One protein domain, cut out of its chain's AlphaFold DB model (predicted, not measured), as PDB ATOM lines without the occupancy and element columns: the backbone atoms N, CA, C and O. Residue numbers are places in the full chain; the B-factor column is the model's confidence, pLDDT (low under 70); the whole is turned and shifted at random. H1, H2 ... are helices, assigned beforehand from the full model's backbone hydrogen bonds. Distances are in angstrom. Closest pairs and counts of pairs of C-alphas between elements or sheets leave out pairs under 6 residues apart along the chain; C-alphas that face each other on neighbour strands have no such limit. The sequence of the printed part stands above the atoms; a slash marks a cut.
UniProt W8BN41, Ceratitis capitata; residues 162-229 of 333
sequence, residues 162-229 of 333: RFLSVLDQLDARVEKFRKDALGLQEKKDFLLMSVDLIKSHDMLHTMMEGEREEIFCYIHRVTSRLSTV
ATOM      1  N   ARG A 162     125.850 131.747  76.559       86.12
ATOM      2  CA  ARG A 162     125.683 130.402  75.981       86.12
ATOM      3  C   ARG A 162     125.973 129.289  76.991       86.12
ATOM      4  O   ARG A 162     125.207 128.329  77.045       86.12
ATOM      5  N   PHE A 163     127.039 129.397  77.788       91.06
ATOM      6  CA  PHE A 163     127.344 128.411  78.830       91.06
ATOM      7  C   PHE A 163     126.314 128.432  79.967       91.06
ATOM      8  O   PHE A 163     125.857 127.366  80.373       91.06
ATOM      9  N   LEU A 164     125.887 129.612  80.428       91.94
ATOM     10  CA  LEU A 164     124.833 129.771  81.434       91.94
ATOM     11  C   LEU A 164     123.517 129.135  80.962       91.94
ATOM     12  O   LEU A 164     122.979 128.277  81.651       91.94
ATOM     13  N   SER A 165     123.075 129.425  79.735       89.94
ATOM     14  CA  SER A 165     121.862 128.821  79.161       89.94
ATOM     15  C   SER A 165     121.936 127.290  79.041       89.94
ATOM     16  O   SER A 165     120.913 126.608  79.132       89.94
ATOM     17  N   VAL A 166     123.130 126.719  78.845       90.12
ATOM     18  CA  VAL A 166     123.341 125.260  78.865       90.12
ATOM     19  C   VAL A 166     123.298 124.708  80.294       90.12
ATOM     20  O   VAL A 166     122.712 123.647  80.505       90.12
ATOM     21  N   LEU A 167     123.851 125.421  81.278       92.81
ATOM     22  CA  LEU A 167     123.784 125.044  82.695       92.81
ATOM     23  C   LEU A 167     122.342 125.089  83.226       92.81
ATOM     24  O   LEU A 167     121.903 124.111  83.828       92.81
ATOM     25  N   ASP A 168     121.570 126.131  82.908       90.00
ATOM     26  CA  ASP A 168     120.143 126.240  83.252       90.00
ATOM     27  C   ASP A 168     119.327 125.077  82.652       90.00
ATOM     28  O   ASP A 168     118.458 124.486  83.299       90.00
ATOM     29  N   GLN A 169     119.636 124.690  81.409       92.06
ATOM     30  CA  GLN A 169     119.022 123.534  80.750       92.06
ATOM     31  C   GLN A 169     119.426 122.189  81.362       92.06
ATOM     32  O   GLN A 169     118.672 121.221  81.223       92.06
ATOM     33  N   LEU A 170     120.596 122.094  81.995       93.00
ATOM     34  CA  LEU A 170     121.018 120.905  82.733       93.00
ATOM     35  C   LEU A 170     120.336 120.854  84.104       93.00
ATOM     36  O   LEU A 170     119.776 119.812  84.439       93.00
ATOM     37  N   ASP A 171     120.273 121.965  84.840       88.00
ATOM     38  CA  ASP A 171     119.578 122.052  86.133       88.00
ATOM     39  C   ASP A 171     118.082 121.714  86.002       88.00
ATOM     40  O   ASP A 171     117.569 120.824  86.683       88.00
ATOM     41  N   ALA A 172     117.400 122.283  85.000       87.75
ATOM     42  CA  ALA A 172     116.007 121.950  84.694       87.75
ATOM     43  C   ALA A 172     115.791 120.456  84.355       87.75
ATOM     44  O   ALA A 172     114.721 119.896  84.625       87.75
ATOM     45  N   ARG A 173     116.798 119.775  83.781       90.94
ATOM     46  CA  ARG A 173     116.769 118.319  83.541       90.94
ATOM     47  C   ARG A 173     117.062 117.526  84.818       90.94
ATOM     48  O   ARG A 173     116.436 116.484  85.008       90.94
ATOM     49  N   VAL A 174     117.939 118.015  85.698       90.88
ATOM     50  CA  VAL A 174     118.220 117.423  87.017       90.88
ATOM     51  C   VAL A 174     116.985 117.488  87.915       90.88
ATOM     52  O   VAL A 174     116.577 116.449  88.430       90.88
ATOM     53  N   GLU A 175     116.313 118.637  88.037       88.25
ATOM     54  CA  GLU A 175     115.070 118.745  88.818       88.25
ATOM     55  C   GLU A 175     113.938 117.893  88.231       88.25
ATOM     56  O   GLU A 175     113.193 117.245  88.976       88.25
ATOM     57  N   LYS A 176     113.833 117.797  86.895       89.38
ATOM     58  CA  LYS A 176     112.909 116.847  86.263       89.38
ATOM     59  C   LYS A 176     113.245 115.402  86.645       89.38
ATOM     60  O   LYS A 176     112.348 114.670  87.054       89.38
ATOM     61  N   PHE A 177     114.510 114.992  86.554       90.38
ATOM     62  CA  PHE A 177     114.946 113.649  86.938       90.38
ATOM     63  C   PHE A 177     114.668 113.359  88.421       90.38
ATOM     64  O   PHE A 177     114.136 112.299  88.747       90.38
ATOM     65  N   ARG A 178     114.920 114.326  89.315       90.19
ATOM     66  CA  ARG A 178     114.592 114.245  90.748       90.19
ATOM     67  C   ARG A 178     113.091 114.032  90.976       90.19
ATOM     68  O   ARG A 178     112.702 113.145  91.738       90.19
ATOM     69  N   LYS A 179     112.241 114.781  90.266       83.69
ATOM     70  CA  LYS A 179     110.774 114.654  90.298       83.69
ATOM     71  C   LYS A 179     110.281 113.306  89.754       83.69
ATOM     72  O   LYS A 179     109.402 112.694  90.362       83.69
ATOM     73  N   ASP A 180     110.850 112.832  88.648       89.06
ATOM     74  CA  ASP A 180     110.493 111.546  88.040       89.06
ATOM     75  C   ASP A 180     110.943 110.364  88.927       89.06
ATOM     76  O   ASP A 180     110.182 109.410  89.107       89.06
ATOM     77  N   ALA A 181     112.113 110.459  89.574       91.00
ATOM     78  CA  ALA A 181     112.612 109.482  90.545       91.00
ATOM     79  C   ALA A 181     111.750 109.418  91.821       91.00
ATOM     80  O   ALA A 181     111.368 108.324  92.243       91.00
ATOM     81  N   LEU A 182     111.351 110.565  92.389       83.25
ATOM     82  CA  LEU A 182     110.358 110.622  93.474       83.25
ATOM     83  C   LEU A 182     109.032 109.971  93.045       83.25
ATOM     84  O   LEU A 182     108.470 109.154  93.771       83.25
ATOM     85  N   GLY A 183     108.572 110.246  91.821       85.44
ATOM     86  CA  GLY A 183     107.385 109.620  91.233       85.44
ATOM     87  C   GLY A 183     107.524 108.122  90.913       85.44
ATOM     88  O   GLY A 183     106.529 107.491  90.546       85.44
ATOM     89  N   LEU A 184     108.719 107.534  91.016       90.38
ATOM     90  CA  LEU A 184     108.949 106.083  90.993       90.38
ATOM     91  C   LEU A 184     109.033 105.508  92.415       90.38
ATOM     92  O   LEU A 184     108.502 104.422  92.653       90.38
ATOM     93  N   GLN A 185     109.595 106.255  93.369       88.44
ATOM     94  CA  GLN A 185     109.582 105.919  94.796       88.44
ATOM     95  C   GLN A 185     108.136 105.826  95.331       88.44
ATOM     96  O   GLN A 185     107.753 104.781  95.853       88.44
ATOM     97  N   GLU A 186     107.276 106.814  95.027       85.44
ATOM     98  CA  GLU A 186     105.828 106.783  95.332       85.44
ATOM     99  C   GLU A 186     105.135 105.490  94.835       85.44
ATOM    100  O   GLU A 186     104.197 104.992  95.461       85.44
ATOM    101  N   LYS A 187     105.590 104.924  93.705       88.62
ATOM    102  CA  LYS A 187     105.034 103.692  93.114       88.62
ATOM    103  C   LYS A 187     105.573 102.426  93.789       88.62
ATOM    104  O   LYS A 187     104.810 101.476  93.950       88.62
ATOM    105  N   LYS A 188     106.849 102.411  94.201       90.44
ATOM    106  CA  LYS A 188     107.443 101.333  95.016       90.44
ATOM    107  C   LYS A 188     106.687 101.198  96.340       90.44
ATOM    108  O   LYS A 188     106.228 100.105  96.667       90.44
ATOM    109  N   ASP A 189     106.466 102.315  97.027       88.00
ATOM    110  CA  ASP A 189     105.777 102.349  98.321       88.00
ATOM    111  C   ASP A 189     104.300 101.946  98.194       88.00
ATOM    112  O   ASP A 189     103.788 101.169  99.004       88.00
ATOM    113  N   PHE A 190     103.616 102.387  97.129       88.00
ATOM    114  CA  PHE A 190     102.251 101.948  96.825       88.00
ATOM    115  C   PHE A 190     102.146 100.429  96.605       88.00
ATOM    116  O   PHE A 190     101.211  99.798  97.110       88.00
ATOM    117  N   LEU A 191     103.088  99.825  95.873       91.50
ATOM    118  CA  LEU A 191     103.112  98.376  95.650       91.50
ATOM    119  C   LEU A 191     103.400  97.609  96.948       91.50
ATOM    120  O   LEU A 191     102.744  96.601  97.206       91.50
ATOM    121  N   LEU A 192     104.316  98.106  97.786       91.25
ATOM    122  CA  LEU A 192     104.633  97.499  99.079       91.25
ATOM    123  C   LEU A 192     103.419  97.539 100.024       91.25
ATOM    124  O   LEU A 192     102.998  96.503 100.533       91.25
ATOM    125  N   MET A 193     102.771  98.703 100.149       87.31
ATOM    126  CA  MET A 193     101.536  98.872 100.923       87.31
ATOM    127  C   MET A 193     100.381  98.008 100.387       87.31
ATOM    128  O   MET A 193      99.585  97.495 101.170       87.31
ATOM    129  N   SER A 194     100.289  97.810  99.068       91.00
ATOM    130  CA  SER A 194      99.283  96.923  98.462       91.00
ATOM    131  C   SER A 194      99.527  95.453  98.816       91.00
ATOM    132  O   SER A 194      98.584  94.721  99.110       91.00
ATOM    133  N   VAL A 195     100.792  95.022  98.838       90.38
ATOM    134  CA  VAL A 195     101.189  93.678  99.282       90.38
ATOM    135  C   VAL A 195     100.905  93.480 100.776       90.38
ATOM    136  O   VAL A 195     100.391  92.430 101.162       90.38
ATOM    137  N   ASP A 196     101.180  94.477 101.616       89.19
ATOM    138  CA  ASP A 196     100.915  94.395 103.057       89.19
ATOM    139  C   ASP A 196      99.416  94.432 103.389       89.19
ATOM    140  O   ASP A 196      98.969  93.706 104.280       89.19
ATOM    141  N   LEU A 197      98.612  95.175 102.618       87.62
ATOM    142  CA  LEU A 197      97.151  95.116 102.704       87.62
ATOM    143  C   LEU A 197      96.644  93.689 102.452       87.62
ATOM    144  O   LEU A 197      95.839  93.195 103.241       87.62
ATOM    145  N   ILE A 198      97.159  93.006 101.420       88.31
ATOM    146  CA  ILE A 198      96.823  91.604 101.127       88.31
ATOM    147  C   ILE A 198      97.236  90.692 102.292       88.31
ATOM    148  O   ILE A 198      96.388  89.953 102.785       88.31
ATOM    149  N   LYS A 199      98.480  90.783 102.796       86.88
ATOM    150  CA  LYS A 199      98.950  90.007 103.971       86.88
ATOM    151  C   LYS A 199      98.047  90.173 105.200       86.88
ATOM    152  O   LYS A 199      97.908  89.237 105.979       86.88
ATOM    153  N   SER A 200      97.483  91.368 105.388       85.00
ATOM    154  CA  SER A 200      96.644  91.728 106.539       85.00
ATOM    155  C   SER A 200      95.154  91.393 106.387       85.00
ATOM    156  O   SER A 200      94.367  91.712 107.278       85.00
ATOM    157  N   HIS A 201      94.743  90.819 105.253       88.50
ATOM    158  CA  HIS A 201      93.335  90.624 104.929       88.50
ATOM    159  C   HIS A 201      92.741  89.420 105.673       88.50
ATOM    160  O   HIS A 201      93.198  88.292 105.483       88.50
ATOM    161  N   ASP A 202      91.682  89.645 106.461       84.50
ATOM    162  CA  ASP A 202      91.118  88.652 107.390       84.50
ATOM    163  C   ASP A 202      90.789  87.296 106.726       84.50
ATOM    164  O   ASP A 202      90.966  86.251 107.352       84.50
ATOM    165  N   MET A 203      90.401  87.276 105.440       81.00
ATOM    166  CA  MET A 203      90.146  86.017 104.720       81.00
ATOM    167  C   MET A 203      91.373  85.093 104.647       81.00
ATOM    168  O   MET A 203      91.198  83.883 104.767       81.00
ATOM    169  N   LEU A 204      92.603  85.617 104.520       85.38
ATOM    170  CA  LEU A 204      93.810  84.772 104.499       85.38
ATOM    171  C   LEU A 204      93.993  84.004 105.812       85.38
ATOM    172  O   LEU A 204      94.516  82.896 105.803       85.38
ATOM    173  N   HIS A 205      93.534  84.557 106.936       83.12
ATOM    174  CA  HIS A 205      93.574  83.878 108.232       83.12
ATOM    175  C   HIS A 205      92.489  82.796 108.377       83.12
ATOM    176  O   HIS A 205      92.605  81.947 109.255       83.12
ATOM    177  N   THR A 206      91.469  82.794 107.510       88.00
ATOM    178  CA  THR A 206      90.388  81.786 107.480       88.00
ATOM    179  C   THR A 206      90.573  80.679 106.434       88.00
ATOM    180  O   THR A 206      89.799  79.727 106.428       88.00
ATOM    181  N   MET A 207      91.573  80.788 105.552       88.81
ATOM    182  CA  MET A 207      91.871  79.783 104.518       88.81
ATOM    183  C   MET A 207      92.626  78.566 105.071       88.81
ATOM    184  O   MET A 207      93.263  78.642 106.129       88.81
ATOM    185  N   MET A 208      92.574  77.447 104.337       93.12
ATOM    186  CA  MET A 208      93.293  76.222 104.693       93.12
ATOM    187  C   MET A 208      94.811  76.458 104.663       93.12
ATOM    188  O   MET A 208      95.306  77.254 103.868       93.12
ATOM    189  N   GLU A 209      95.558  75.740 105.508       92.31
ATOM    190  CA  GLU A 209      97.012  75.903 105.663       92.31
ATOM    191  C   GLU A 209      97.769  75.895 104.324       92.31
ATOM    192  O   GLU A 209      98.504  76.836 104.045       92.31
ATOM    193  N   GLY A 210      97.527  74.900 103.459       93.56
ATOM    194  CA  GLY A 210      98.219  74.784 102.168       93.56
ATOM    195  C   GLY A 210      97.868  75.891 101.166       93.56
ATOM    196  O   GLY A 210      98.756  76.429 100.509       93.56
ATOM    197  N   GLU A 211      96.594  76.294 101.087       93.81
ATOM    198  CA  GLU A 211      96.165  77.417 100.233       93.81
ATOM    199  C   GLU A 211      96.802  78.735 100.705       93.81
ATOM    200  O   GLU A 211      97.232  79.574  99.910       93.81
ATOM    201  N   ARG A 212      96.881  78.909 102.029       94.44
ATOM    202  CA  ARG A 212      97.495  80.065 102.677       94.44
ATOM    203  C   ARG A 212      99.006  80.087 102.452       94.44
ATOM    204  O   ARG A 212      99.543  81.144 102.125       94.44
ATOM    205  N   GLU A 213      99.684  78.949 102.585       95.50
ATOM    206  CA  GLU A 213     101.121  78.805 102.334       95.50
ATOM    207  C   GLU A 213     101.477  79.096 100.867       95.50
ATOM    208  O   GLU A 213     102.410  79.862 100.611       95.50
ATOM    209  N   GLU A 214     100.695  78.598  99.900       95.31
ATOM    210  CA  GLU A 214     100.879  78.931  98.480       95.31
ATOM    211  C   GLU A 214     100.749  80.449  98.240       95.31
ATOM    212  O   GLU A 214     101.608  81.064  97.592       95.31
ATOM    213  N   ILE A 215      99.731  81.097  98.817       94.25
ATOM    214  CA  ILE A 215      99.561  82.555  98.717       94.25
ATOM    215  C   ILE A 215     100.732  83.304  99.372       94.25
ATOM    216  O   ILE A 215     101.234  84.272  98.791       94.25
ATOM    217  N   PHE A 216     101.232  82.858 100.528       94.94
ATOM    218  CA  PHE A 216     102.421  83.451 101.150       94.94
ATOM    219  C   PHE A 216     103.686  83.268 100.297       94.94
ATOM    220  O   PHE A 216     104.480  84.207 100.197       94.94
ATOM    221  N   CYS A 217     103.841  82.142  99.595       96.12
ATOM    222  CA  CYS A 217     104.916  81.941  98.620       96.12
ATOM    223  C   CYS A 217     104.817  82.934  97.448       96.12
ATOM    224  O   CYS A 217     105.819  83.555  97.068       96.12
ATOM    225  N   TYR A 218     103.614  83.168  96.906       96.56
ATOM    226  CA  TYR A 218     103.406  84.199  95.882       96.56
ATOM    227  C   TYR A 218     103.706  85.612  96.398       96.56
ATOM    228  O   TYR A 218     104.406  86.367  95.717       96.56
ATOM    229  N   ILE A 219     103.237  85.960  97.600       95.56
ATOM    230  CA  ILE A 219     103.498  87.247  98.265       95.56
ATOM    231  C   ILE A 219     105.001  87.468  98.473       95.56
ATOM    232  O   ILE A 219     105.516  88.545  98.156       95.56
ATOM    233  N   HIS A 220     105.721  86.460  98.970       96.62
ATOM    234  CA  HIS A 220     107.165  86.528  99.181       96.62
ATOM    235  C   HIS A 220     107.905  86.760  97.856       96.62
ATOM    236  O   HIS A 220     108.720  87.677  97.752       96.62
ATOM    237  N   ARG A 221     107.548  86.012  96.804       97.19
ATOM    238  CA  ARG A 221     108.116  86.168  95.455       97.19
ATOM    239  C   ARG A 221     107.851  87.555  94.851       97.19
ATOM    240  O   ARG A 221     108.717  88.089  94.161       97.19
ATOM    241  N   VAL A 222     106.684  88.154  95.102       96.38
ATOM    242  CA  VAL A 222     106.376  89.534  94.677       96.38
ATOM    243  C   VAL A 222     107.181  90.553  95.488       96.38
ATOM    244  O   VAL A 222     107.772  91.452  94.896       96.38
ATOM    245  N   THR A 223     107.284  90.380  96.809       95.88
ATOM    246  CA  THR A 223     108.083  91.256  97.688       95.88
ATOM    247  C   THR A 223     109.564  91.237  97.291       95.88
ATOM    248  O   THR A 223     110.162  92.294  97.111       95.88
ATOM    249  N   SER A 224     110.132  90.050  97.054       97.19
ATOM    250  CA  SER A 224     111.510  89.866  96.573       97.19
ATOM    251  C   SER A 224     111.757  90.572  95.231       97.19
ATOM    252  O   SER A 224     112.753  91.272  95.062       97.19
ATOM    253  N   ARG A 225     110.820  90.470  94.279       96.94
ATOM    254  CA  ARG A 225     110.917  91.182  92.992       96.94
ATOM    255  C   ARG A 225     110.718  92.696  93.096       96.94
ATOM    256  O   ARG A 225     111.149  93.407  92.196       96.94
ATOM    257  N   LEU A 226     110.064  93.187  94.147       94.06
ATOM    258  CA  LEU A 226     109.948  94.618  94.421       94.06
ATOM    259  C   LEU A 226     111.217  95.159  95.099       94.06
ATOM    260  O   LEU A 226     111.619  96.284  94.816       94.06
ATOM    261  N   SER A 227     111.893  94.357  95.932       93.38
ATOM    262  CA  SER A 227     113.130  94.771  96.609       93.38
ATOM    263  C   SER A 227     114.338  94.924  95.680       93.38
ATOM    264  O   SER A 227     115.294  95.585  96.063       93.38
ATOM    265  N   THR A 228     114.311  94.373  94.458       95.25
ATOM    266  CA  THR A 228     115.369  94.617  93.452       95.25
ATOM    267  C   THR A 228     115.278  95.995  92.789       95.25
ATOM    268  O   THR A 228     116.140  96.333  91.984       95.25
ATOM    269  N   VAL A 229     114.230  96.777  93.068       94.44
ATOM    270  CA  VAL A 229     114.124  98.177  92.647       94.44
ATOM    271  C   VAL A 229     114.463  99.039  93.853       94.44
ATOM    272  O   VAL A 229     113.668  99.117  94.793       94.44
TER     273      VAL A 229
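What this domain is: This is residues 162 to 229 of the 333 residues of a protein of Ceratitis capitata (UniProt W8BN41). One very long helix, H1, makes the length of a thin rod, and the shorter H3 folds back side by side with its last part. The small H2 lies in the turn between them, at the end of the rod where the chain reverses, while residues 162 to 183 of H1 stick out alone at the other end. The printed part has 68 residues with three named helices, H1, H2 and H3 in that order, and no named strand; its class is all helix. It is extended, with a radius of gyration of the C-alphas of 20.4 A and spans of 69 by 19 by 8 A.

Where its parts are: H1, residues 162 to 199, begins with C-alpha 162 at (125.683, 130.402, 75.981), ends with C-alpha 199 at (98.950, 90.007, 103.971), and is 55.9 A long from first to last C-alpha. H2 holds residues 202 to 206 and is 6.9 A long. H3, residues 209 to 227, is 26.4 A long and ends with C-alpha 227 at (113.130, 94.771, 96.609).

How they stand to each other: H1 touches H3 with residues 188 to 199 alone; the closest C-alphas are those of Val 195 and Ile 219, 6.9 A apart. The two run opposite ways at a shallow tilt of 9 degrees. H1 and H2 meet only through their link. H2 and H3 are close but not clearly touching, their closest C-alphas being those of Leu 204 and Arg 212, 6.2 A apart. Each O i to N i+4 pair is within hydrogen-bond range in H2 and H3, and 33 of 34 are in H1.

The domain as a whole: The two C-alphas farthest apart, those of Arg 162 and Met 208, are 69.3 A apart. Residues 205 to 211, of which 209 to 211 belong to H3, also stand free. The printed part has no cut, and the links H1 to H2 and H2 to H3 are tight. The mean pLDDT of the printed part is 90.7, and no printed residue is under 70.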